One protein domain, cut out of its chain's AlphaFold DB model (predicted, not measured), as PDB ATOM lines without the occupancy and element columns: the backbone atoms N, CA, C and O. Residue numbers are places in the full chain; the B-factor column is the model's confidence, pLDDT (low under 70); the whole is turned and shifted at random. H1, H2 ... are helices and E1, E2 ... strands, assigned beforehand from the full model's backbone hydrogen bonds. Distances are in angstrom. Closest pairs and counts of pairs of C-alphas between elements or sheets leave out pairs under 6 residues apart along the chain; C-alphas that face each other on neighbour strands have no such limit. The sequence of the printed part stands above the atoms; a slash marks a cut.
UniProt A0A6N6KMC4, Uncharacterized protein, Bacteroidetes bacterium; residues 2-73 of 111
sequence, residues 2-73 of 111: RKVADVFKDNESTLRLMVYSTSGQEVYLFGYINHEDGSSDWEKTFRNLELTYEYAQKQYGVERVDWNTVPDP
ATOM      1  N   ARG A   2      56.971 -24.462 -68.879       95.81
ATOM      2  CA  ARG A   2      57.167 -25.327 -70.033       95.81
ATOM      3  C   ARG A   2      58.073 -26.511 -69.708       95.81
ATOM      4  O   ARG A   2      59.041 -26.371 -68.960       95.81
ATOM      5  N   LYS A   3      57.710 -27.692 -70.207       97.56
ATOM      6  CA  LYS A   3      58.422 -28.950 -69.951       97.56
ATOM      7  C   LYS A   3      58.468 -29.823 -71.190       97.56
ATOM      8  O   LYS A   3      57.490 -29.853 -71.925       97.56
ATOM      9  N   VAL A   4      59.551 -30.567 -71.371       98.06
ATOM     10  CA  VAL A   4      59.756 -31.488 -72.497       98.06
ATOM     11  C   VAL A   4      60.070 -32.893 -72.008       98.06
ATOM     12  O   VAL A   4      60.651 -33.050 -70.936       98.06
ATOM     13  N   ALA A   5      59.699 -33.894 -72.793       97.88
ATOM     14  CA  ALA A   5      60.062 -35.285 -72.560       97.88
ATOM     15  C   ALA A   5      60.250 -36.003 -73.898       97.88
ATOM     16  O   ALA A   5      59.493 -35.758 -74.843       97.88
ATOM     17  N   ASP A   6      61.240 -36.887 -73.965       97.19
ATOM     18  CA  ASP A   6      61.406 -37.803 -75.089       97.19
ATOM     19  C   ASP A   6      60.392 -38.948 -75.000       97.19
ATOM     20  O   ASP A   6      59.971 -39.363 -73.918       97.19
ATOM     21  N   VAL A   7      60.003 -39.465 -76.160       97.00
ATOM     22  CA  VAL A   7      59.122 -40.620 -76.306       97.00
ATOM     23  C   VAL A   7      59.954 -41.776 -76.844       97.00
ATOM     24  O   VAL A   7      60.420 -41.741 -77.978       97.00
ATOM     25  N   PHE A   8      60.122 -42.824 -76.039       90.00
ATOM     26  CA  PHE A   8      60.885 -44.029 -76.410       90.00
ATOM     27  C   PHE A   8      59.992 -45.232 -76.732       90.00
ATOM     28  O   PHE A   8      60.438 -46.377 -76.710       90.00
ATOM     29  N   LYS A   9      58.705 -44.991 -76.988       87.19
ATOM     30  CA  LYS A   9      57.744 -46.046 -77.295       87.19
ATOM     31  C   LYS A   9      57.951 -46.557 -78.723       87.19
ATOM     32  O   LYS A   9      57.928 -45.779 -79.673       87.19
ATOM     33  N   ASP A  10      58.099 -47.872 -78.874       83.69
ATOM     34  CA  ASP A  10      58.280 -48.506 -80.184       83.69
ATOM     35  C   ASP A  10      57.110 -48.215 -81.144       83.69
ATOM     36  O   ASP A  10      55.941 -48.253 -80.752       83.69
ATOM     37  N   ASN A  11      57.432 -48.022 -82.430       79.06
ATOM     38  CA  ASN A  11      56.493 -47.731 -83.527       79.06
ATOM     39  C   ASN A  11      55.683 -46.431 -83.373       79.06
ATOM     40  O   ASN A  11      54.650 -46.273 -84.025       79.06
ATOM     41  N   GLU A  12      56.136 -45.503 -82.535       89.56
ATOM     42  CA  GLU A  12      55.521 -44.189 -82.387       89.56
ATOM     43  C   GLU A  12      56.176 -43.177 -83.339       89.56
ATOM     44  O   GLU A  12      57.399 -43.116 -83.446       89.56
ATOM     45  N   SER A  13      55.370 -42.378 -84.045       93.81
ATOM     46  CA  SER A  13      55.902 -41.308 -84.906       93.81
ATOM     47  C   SER A  13      56.244 -40.050 -84.113       93.81
ATOM     48  O   SER A  13      57.069 -39.251 -84.543       93.81
ATOM     49  N   THR A  14      55.605 -39.863 -82.956       96.88
ATOM     50  CA  THR A  14      55.930 -38.783 -82.022       96.88
ATOM     51  C   THR A  14      57.144 -39.185 -81.186       96.88
ATOM     52  O   THR A  14      57.050 -40.098 -80.373       96.88
ATOM     53  N   LEU A  15      58.261 -38.482 -81.359       97.12
ATOM     54  CA  LEU A  15      59.537 -38.753 -80.688       97.12
ATOM     55  C   LEU A  15      59.781 -37.868 -79.461       97.12
ATOM     56  O   LEU A  15      60.603 -38.198 -78.608       97.12
ATOM     57  N   ARG A  16      59.069 -36.744 -79.352       97.62
ATOM     58  CA  ARG A  16      59.157 -35.817 -78.218       97.62
ATOM     59  C   ARG A  16      57.801 -35.178 -77.958       97.62
ATOM     60  O   ARG A  16      57.007 -34.987 -78.880       97.62
ATOM     61  N   LEU A  17      57.561 -34.800 -76.709       98.31
ATOM     62  CA  LEU A  17      56.420 -34.001 -76.283       98.31
ATOM     63  C   LEU A  17      56.885 -32.729 -75.575       98.31
ATOM     64  O   LEU A  17      57.885 -32.742 -74.858       98.31
ATOM     65  N   MET A  18      56.114 -31.651 -75.705       98.25
ATOM     66  CA  MET A  18      56.286 -30.444 -74.903       98.25
ATOM     67  C   MET A  18      54.959 -29.977 -74.323       98.25
ATOM     68  O   MET A  18      53.991 -29.755 -75.041       98.25
ATOM     69  N   VAL A  19      54.937 -29.778 -73.012       97.44
ATOM     70  CA  VAL A  19      53.830 -29.155 -72.297       97.44
ATOM     71  C   VAL A  19      54.115 -27.674 -72.133       97.44
ATOM     72  O   VAL A  19      55.175 -27.309 -71.625       97.44
ATOM     73  N   TYR A  20      53.145 -26.831 -72.471       96.94
ATOM     74  CA  TYR A  20      53.164 -25.403 -72.182       96.94
ATOM     75  C   TYR A  20      51.892 -25.003 -71.435       96.94
ATOM     76  O   TYR A  20      50.790 -25.036 -71.977       96.94
ATOM     77  N   SER A  21      52.046 -24.632 -70.166       93.75
ATOM     78  CA  SER A  21      50.955 -24.129 -69.332       93.75
ATOM     79  C   SER A  21      51.113 -22.626 -69.147       93.75
ATOM     80  O   SER A  21      52.117 -22.150 -68.599       93.75
ATOM     81  N   THR A  22      50.098 -21.896 -69.606       84.06
ATOM     82  CA  THR A  22      49.966 -20.453 -69.400       84.06
ATOM     83  C   THR A  22      49.192 -20.182 -68.107       84.06
ATOM     84  O   THR A  22      48.521 -21.060 -67.562       84.06
ATOM     85  N   SER A  23      49.248 -18.950 -67.602       76.62
ATOM     86  CA  SER A  23      48.454 -18.518 -66.443       76.62
ATOM     87  C   SER A  23      46.932 -18.568 -66.676       76.62
ATOM     88  O   SER A  23      46.170 -18.430 -65.722       76.62
ATOM     89  N   GLY A  24      46.485 -18.785 -67.921       65.06
ATOM     90  CA  GLY A  24      45.088 -18.739 -68.364       65.06
ATOM     91  C   GLY A  24      44.300 -20.049 -68.257       65.06
ATOM     92  O   GLY A  24      43.244 -20.147 -68.864       65.06
ATOM     93  N   GLN A  25      44.779 -21.040 -67.499       71.75
ATOM     94  CA  GLN A  25      44.147 -22.362 -67.298       71.75
ATOM     95  C   GLN A  25      44.161 -23.331 -68.491       71.75
ATOM     96  O   GLN A  25      43.767 -24.483 -68.331       71.75
ATOM     97  N   GLU A  26      44.662 -22.928 -69.654       88.56
ATOM     98  CA  GLU A  26      44.873 -23.844 -70.775       88.56
ATOM     99  C   GLU A  26      46.302 -24.390 -70.777       88.56
ATOM    100  O   GLU A  26      47.282 -23.692 -70.485       88.56
ATOM    101  N   VAL A  27      46.408 -25.677 -71.091       95.81
ATOM    102  CA  VAL A  27      47.671 -26.395 -71.204       95.81
ATOM    103  C   VAL A  27      47.774 -26.960 -72.606       95.81
ATOM    104  O   VAL A  27      46.971 -27.803 -73.001       95.81
ATOM    105  N   TYR A  28      48.780 -26.511 -73.341       96.94
ATOM    106  CA  TYR A  28      49.112 -27.037 -74.653       96.94
ATOM    107  C   TYR A  28      50.046 -28.232 -74.506       96.94
ATOM    108  O   TYR A  28      50.953 -28.228 -73.673       96.94
ATOM    109  N   LEU A  29      49.816 -29.246 -75.330       98.06
ATOM    110  CA  LEU A  29      50.712 -30.362 -75.565       98.06
ATOM    111  C   LEU A  29      51.080 -30.357 -77.043       98.06
ATOM    112  O   LEU A  29      50.211 -30.535 -77.895       98.06
ATOM    113  N   PHE A  30      52.358 -30.176 -77.316       98.38
ATOM    114  CA  PHE A  30      52.938 -30.244 -78.646       98.38
ATOM    115  C   PHE A  30      53.615 -31.595 -78.832       98.38
ATOM    116  O   PHE A  30      54.303 -32.062 -77.918       98.38
ATOM    117  N   GLY A  31      53.438 -32.209 -79.998       98.19
ATOM    118  CA  GLY A  31      54.180 -33.400 -80.392       98.19
ATOM    119  C   GLY A  31      55.099 -33.137 -81.567       98.19
ATOM    120  O   GLY A  31      54.796 -32.338 -82.451       98.19
ATOM    121  N   TYR A  32      56.238 -33.822 -81.554       98.12
ATOM    122  CA  TYR A  32      57.314 -33.633 -82.517       98.12
ATOM    123  C   TYR A  32      57.718 -34.970 -83.112       98.12
ATOM    124  O   TYR A  32      57.801 -35.970 -82.401       98.12
ATOM    125  N   ILE A  33      58.043 -34.962 -84.400       96.38
ATOM    126  CA  ILE A  33      58.598 -36.113 -85.124       96.38
ATOM    127  C   ILE A  33      60.135 -36.180 -85.056       96.38
ATOM    128  O   ILE A  33      60.736 -37.075 -85.639       96.38
ATOM    129  N   ASN A  34      60.768 -35.244 -84.333       92.94
ATOM    130  CA  ASN A  34      62.219 -35.102 -84.194       92.94
ATOM    131  C   ASN A  34      62.597 -34.966 -82.706       92.94
ATOM    132  O   ASN A  34      61.832 -34.399 -81.923       92.94
ATOM    133  N   HIS A  35      63.802 -35.406 -82.329       91.94
ATOM    134  CA  HIS A  35      64.376 -35.130 -80.998       91.94
ATOM    135  C   HIS A  35      64.979 -33.719 -80.895       91.94
ATOM    136  O   HIS A  35      65.049 -33.140 -79.810       91.94
ATOM    137  N   GLU A  36      65.397 -33.152 -82.026       92.88
ATOM    138  CA  GLU A  36      65.969 -31.808 -82.123       92.88
ATOM    139  C   GLU A  36      64.896 -30.722 -81.971       92.88
ATOM    140  O   GLU A  36      63.695 -30.964 -82.115       92.88
ATOM    141  N   ASP A  37      65.306 -29.517 -81.585       94.69
ATOM    142  CA  ASP A  37      64.387 -28.381 -81.495       94.69
ATOM    143  C   ASP A  37      63.830 -28.007 -82.876       94.69
ATOM    144  O   ASP A  37      64.524 -28.113 -83.884       94.69
ATOM    145  N   GLY A  38      62.558 -27.624 -82.927       94.25
ATOM    146  CA  GLY A  38      61.816 -27.539 -84.178       94.25
ATOM    147  C   GLY A  38      60.359 -27.170 -83.959       94.25
ATOM    148  O   GLY A  38      59.882 -27.166 -82.825       94.25
ATOM    149  N   SER A  39      59.641 -26.912 -85.051       94.56
ATOM    150  CA  SER A  39      58.193 -26.736 -84.998       94.56
ATOM    151  C   SER A  39      57.513 -28.038 -84.598       94.56
ATOM    152  O   SER A  39      57.961 -29.132 -84.957       94.56
ATOM    153  N   SER A  40      56.397 -27.914 -83.894       97.31
ATOM    154  CA  SER A  40      55.535 -29.055 -83.614       97.31
ATOM    155  C   SER A  40      54.893 -29.602 -84.894       97.31
ATOM    156  O   SER A  40      54.621 -28.865 -85.840       97.31
ATOM    157  N   ASP A  41      54.670 -30.914 -84.921       97.75
ATOM    158  CA  ASP A  41      53.906 -31.588 -85.979       97.75
ATOM    159  C   ASP A  41      52.400 -31.525 -85.684       97.75
ATOM    160  O   ASP A  41      51.565 -31.390 -86.577       97.75
ATOM    161  N   TRP A  42      52.053 -31.569 -84.398       97.75
ATOM    162  CA  TRP A  42      50.682 -31.454 -83.933       97.75
ATOM    163  C   TRP A  42      50.605 -30.782 -82.563       97.75
ATOM    164  O   TRP A  42      51.542 -30.817 -81.763       97.75
ATOM    165  N   GLU A  43      49.427 -30.236 -82.264       97.12
ATOM    166  CA  GLU A  43      49.100 -29.624 -80.978       97.12
ATOM    167  C   GLU A  43      47.761 -30.134 -80.421       97.12
ATOM    168  O   GLU A  43      46.840 -30.511 -81.157       97.12
ATOM    169  N   LYS A  44      47.652 -30.174 -79.090       97.12
ATOM    170  CA  LYS A  44      46.419 -30.461 -78.344       97.12
ATOM    171  C   LYS A  44      46.298 -29.535 -77.144       97.12
ATOM    172  O   LYS A  44      47.289 -29.256 -76.479       97.12
ATOM    173  N   THR A  45      45.071 -29.156 -76.805       96.38
ATOM    174  CA  THR A  45      44.784 -28.320 -75.632       96.38
ATOM    175  C   THR A  45      44.035 -29.113 -74.567       96.38
ATOM    176  O   THR A  45      43.097 -29.856 -74.858       96.38
ATOM    177  N   PHE A  46      44.435 -28.925 -73.314       95.69
ATOM    178  CA  PHE A  46      43.842 -29.525 -72.126       95.69
ATOM    179  C   PHE A  46      43.486 -28.443 -71.106       95.69
ATOM    180  O   PHE A  46      44.064 -27.359 -71.088       95.69
ATOM    181  N   ARG A  47      42.546 -28.759 -70.210       92.94
ATOM    182  CA  ARG A  47      42.072 -27.827 -69.168       92.94
ATOM    183  C   ARG A  47      43.001 -27.711 -67.958       92.94
ATOM    184  O   ARG A  47      42.753 -26.891 -67.085       92.94
ATOM    185  N   ASN A  48      43.964 -28.617 -67.815       93.56
ATOM    186  CA  ASN A  48      44.940 -28.606 -66.730       93.56
ATOM    187  C   ASN A  48      46.096 -29.567 -67.034       93.56
ATOM    188  O   ASN A  48      45.989 -30.429 -67.907       93.56
ATOM    189  N   LEU A  49      47.175 -29.424 -66.262       94.00
ATOM    190  CA  LEU A  49      48.389 -30.230 -66.388       94.00
ATOM    191  C   LEU A  49      48.141 -31.719 -66.130       94.00
ATOM    192  O   LEU A  49      48.750 -32.552 -66.791       94.00
ATOM    193  N   GLU A  50      47.262 -32.061 -65.187       94.94
ATOM    194  CA  GLU A  50      47.011 -33.453 -64.798       94.94
ATOM    195  C   GLU A  50      46.480 -34.274 -65.975       94.94
ATOM    196  O   GLU A  50      47.058 -35.301 -66.320       94.94
ATOM    197  N   LEU A  51      45.463 -33.755 -66.671       95.94
ATOM    198  CA  LEU A  51      44.905 -34.378 -67.872       95.94
ATOM    199  C   LEU A  51      45.941 -34.510 -68.993       95.94
ATOM    200  O   LEU A  51      45.930 -35.499 -69.725       95.94
ATOM    201  N   THR A  52      46.838 -33.531 -69.129       96.69
ATOM    202  CA  THR A  52      47.912 -33.579 -70.125       96.69
ATOM    203  C   THR A  52      48.898 -34.702 -69.831       96.69
ATOM    204  O   THR A  52      49.256 -35.456 -70.733       96.69
ATOM    205  N   TYR A  53      49.316 -34.850 -68.575       97.25
ATOM    206  CA  TYR A  53      50.241 -35.908 -68.188       97.25
ATOM    207  C   TYR A  53      49.595 -37.294 -68.224       97.25
ATOM    208  O   TYR A  53      50.235 -38.235 -68.682       97.25
ATOM    209  N   GLU A  54      48.329 -37.434 -67.816       97.94
ATOM    210  CA  GLU A  54      47.592 -38.694 -67.980       97.94
ATOM    211  C   GLU A  54      47.501 -39.103 -69.454       97.94
ATOM    212  O   GLU A  54      47.642 -40.281 -69.790       97.94
ATOM    213  N   TYR A  55      47.256 -38.137 -70.344       97.81
ATOM    214  CA  TYR A  55      47.236 -38.381 -71.780       97.81
ATOM    215  C   TYR A  55      48.617 -38.808 -72.287       97.81
ATOM    216  O   TYR A  55      48.721 -39.819 -72.979       97.81
ATOM    217  N   ALA A  56      49.673 -38.086 -71.897       97.88
ATOM    218  CA  ALA A  56      51.042 -38.393 -72.295       97.88
ATOM    219  C   ALA A  56      51.485 -39.794 -71.844       97.88
ATOM    220  O   ALA A  56      52.022 -40.555 -72.646       97.88
ATOM    221  N   GLN A  57      51.172 -40.176 -70.606       97.69
ATOM    222  CA  GLN A  57      51.464 -41.510 -70.088       97.69
ATOM    223  C   GLN A  57      50.690 -42.592 -70.854       97.69
ATOM    224  O   GLN A  57      51.279 -43.554 -71.340       97.69
ATOM    225  N   LYS A  58      49.368 -42.436 -71.022       96.62
ATOM    226  CA  LYS A  58      48.525 -43.452 -71.683       96.62
ATOM    227  C   LYS A  58      48.853 -43.632 -73.164       96.62
ATOM    228  O   LYS A  58      48.787 -44.752 -73.662       96.62
ATOM    229  N   GLN A  59      49.136 -42.544 -73.879       96.50
ATOM    230  CA  GLN A  59      49.370 -42.595 -75.323       96.50
ATOM    231  C   GLN A  59      50.834 -42.871 -75.660       96.50
ATOM    232  O   GLN A  59      51.102 -43.715 -76.511       96.50
ATOM    233  N   TYR A  60      51.768 -42.233 -74.956       96.88
ATOM    234  CA  TYR A  60      53.185 -42.206 -75.324       96.88
ATOM    235  C   TYR A  60      54.100 -42.886 -74.300       96.88
ATOM    236  O   TYR A  60      55.292 -43.015 -74.553       96.88
ATOM    237  N   GLY A  61      53.573 -43.353 -73.163       96.62
ATOM    238  CA  GLY A  61      54.380 -43.996 -72.121       96.62
ATOM    239  C   GLY A  61      55.315 -43.037 -71.382       96.62
ATOM    240  O   GLY A  61      56.251 -43.496 -70.742       96.62
ATOM    241  N   VAL A  62      55.080 -41.725 -71.482       97.81
ATOM    242  CA  VAL A  62      55.906 -40.707 -70.825       97.81
ATOM    243  C   VAL A  62      55.493 -40.567 -69.364       97.81
ATOM    244  O   VAL A  62      54.364 -40.168 -69.057       97.81
ATOM    245  N   GLU A  63      56.422 -40.851 -68.461       97.44
ATOM    246  CA  GLU A  63      56.229 -40.791 -67.020       97.44
ATOM    247  C   GLU A  63      56.507 -39.393 -66.458       97.44
ATOM    248  O   GLU A  63      57.140 -38.536 -67.072       97.44
ATOM    249  N   ARG A  64      56.047 -39.134 -65.227       96.25
ATOM    250  CA  ARG A  64      56.240 -37.827 -64.567       96.25
ATOM    251  C   ARG A  64      57.703 -37.430 -64.403       96.25
ATOM    252  O   ARG A  64      58.001 -36.236 -64.396       96.25
ATOM    253  N   VAL A  65      58.573 -38.420 -64.239       97.25
ATOM    254  CA  VAL A  65      60.011 -38.240 -64.024       97.25
ATOM    255  C   VAL A  65      60.769 -37.908 -65.309       97.25
ATOM    256  O   VAL A  65      61.857 -37.350 -65.219       97.25
ATOM    257  N   ASP A  66      60.181 -38.173 -66.477       97.44
ATOM    258  CA  ASP A  66      60.825 -37.947 -67.777       97.44
ATOM    259  C   ASP A  66      60.767 -36.473 -68.209       97.44
ATOM    260  O   ASP A  66      61.494 -36.035 -69.102       97.44
ATOM    261  N   TRP A  67      59.897 -35.680 -67.571       98.06
ATOM    262  CA  TRP A  67      59.682 -34.283 -67.925       98.06
ATOM    263  C   TRP A  67      60.756 -33.357 -67.362       98.06
ATOM    264  O   TRP A  67      60.842 -33.127 -66.153       98.06
ATOM    265  N   ASN A  68      61.466 -32.691 -68.264       97.81
ATOM    266  CA  ASN A  68      62.490 -31.704 -67.959       97.81
ATOM    267  C   ASN A  68      61.965 -30.285 -68.192       97.81
ATOM    268  O   ASN A  68      61.317 -30.006 -69.199       97.81
ATOM    269  N   THR A  69      62.234 -29.372 -67.259       97.12
ATOM    270  CA  THR A  69      61.840 -27.962 -67.393       97.12
ATOM    271  C   THR A  69      62.690 -27.265 -68.449       97.12
ATOM    272  O   THR A  69      63.914 -27.372 -68.429       97.12
ATOM    273  N   VAL A  70      62.040 -26.494 -69.319       97.00
ATOM    274  CA  VAL A  70      62.687 -25.606 -70.295       97.00
ATOM    275  C   VAL A  70      62.234 -24.160 -70.060       97.00
ATOM    276  O   VAL A  70      61.175 -23.955 -69.456       97.00
ATOM    277  N   PRO A  71      63.004 -23.146 -70.503       95.69
ATOM    278  CA  PRO A  71      62.609 -21.743 -70.365       95.69
ATOM    279  C   PRO A  71      61.228 -21.482 -70.973       95.69
ATOM    280  O   PRO A  71      60.849 -22.162 -71.922       95.69
ATOM    281  N   ASP A  72      60.473 -20.512 -70.462       94.25
ATOM    282  CA  ASP A  72      59.264 -20.043 -71.152       94.25
ATOM    283  C   ASP A  72      59.663 -19.272 -72.436       94.25
ATOM    284  O   ASP A  72      60.773 -18.729 -72.500       94.25
ATOM    285  N   PRO A  73      58.807 -19.238 -73.476       94.00
ATOM    286  CA  PRO A  73      59.108 -18.504 -74.703       94.00
ATOM    287  C   PRO A  73      59.280 -17.006 -74.418       94.00
ATOM    288  O   PRO A  73      58.588 -16.437 -73.569       94.00
TER     289      PRO A  73
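AT A GLANCE: This is residues 2 to 73 of the 111 residues of an uncharacterized protein of Bacteroidetes bacterium (UniProt A0A6N6KMC4). A twisted sheet of five strands has one helix, H1, packed over one face and running along the strands, in two layers. The 72 printed residues hold E1 E2 E3 E4 H1 E5, of mixed class; the antiparallel sheet runs E4 E3 E2 E1 E5. The whole is compact, with radius of gyration of the C-alphas 11.2 A and spans of 34 by 24 by 21 A.

IN THESE COORDINATES: E1, residues 2 to 6, begins at C-alpha 2 (57.167, -25.327, -70.033). E2 is 16 to 21, 16.8 A; E3 27 to 32, 16.5 A; E4 42 to 46; H1 49 to 60, 15.7 A. E5, 68 to 70, ends at C-alpha 70 (62.687, -25.606, -70.295).

HOW THE PARTS SIT: E1 to E4 form a meander of successive antiparallel hairpins; N 5 and O 17, 3.0 A, N 18 and O 30, 2.9 A, and N 29 and O 44, 2.8 A, are within hydrogen-bond range. E5 neighbours E1, with N 4 and O 68 at 2.9 A. H1 is on the sheet, height 8.6 A, over E3; their closest C-alphas, Val 27 and Leu 49, are 6.2 A apart. Every O i to N i+4 pair in H1 is within range.

THE WHOLE: The farthest C-alphas, Asn 11 and Ser 23, are 34.8 A apart. The printed part has no cut and no long link; residue 24 is under 70 in pLDDT.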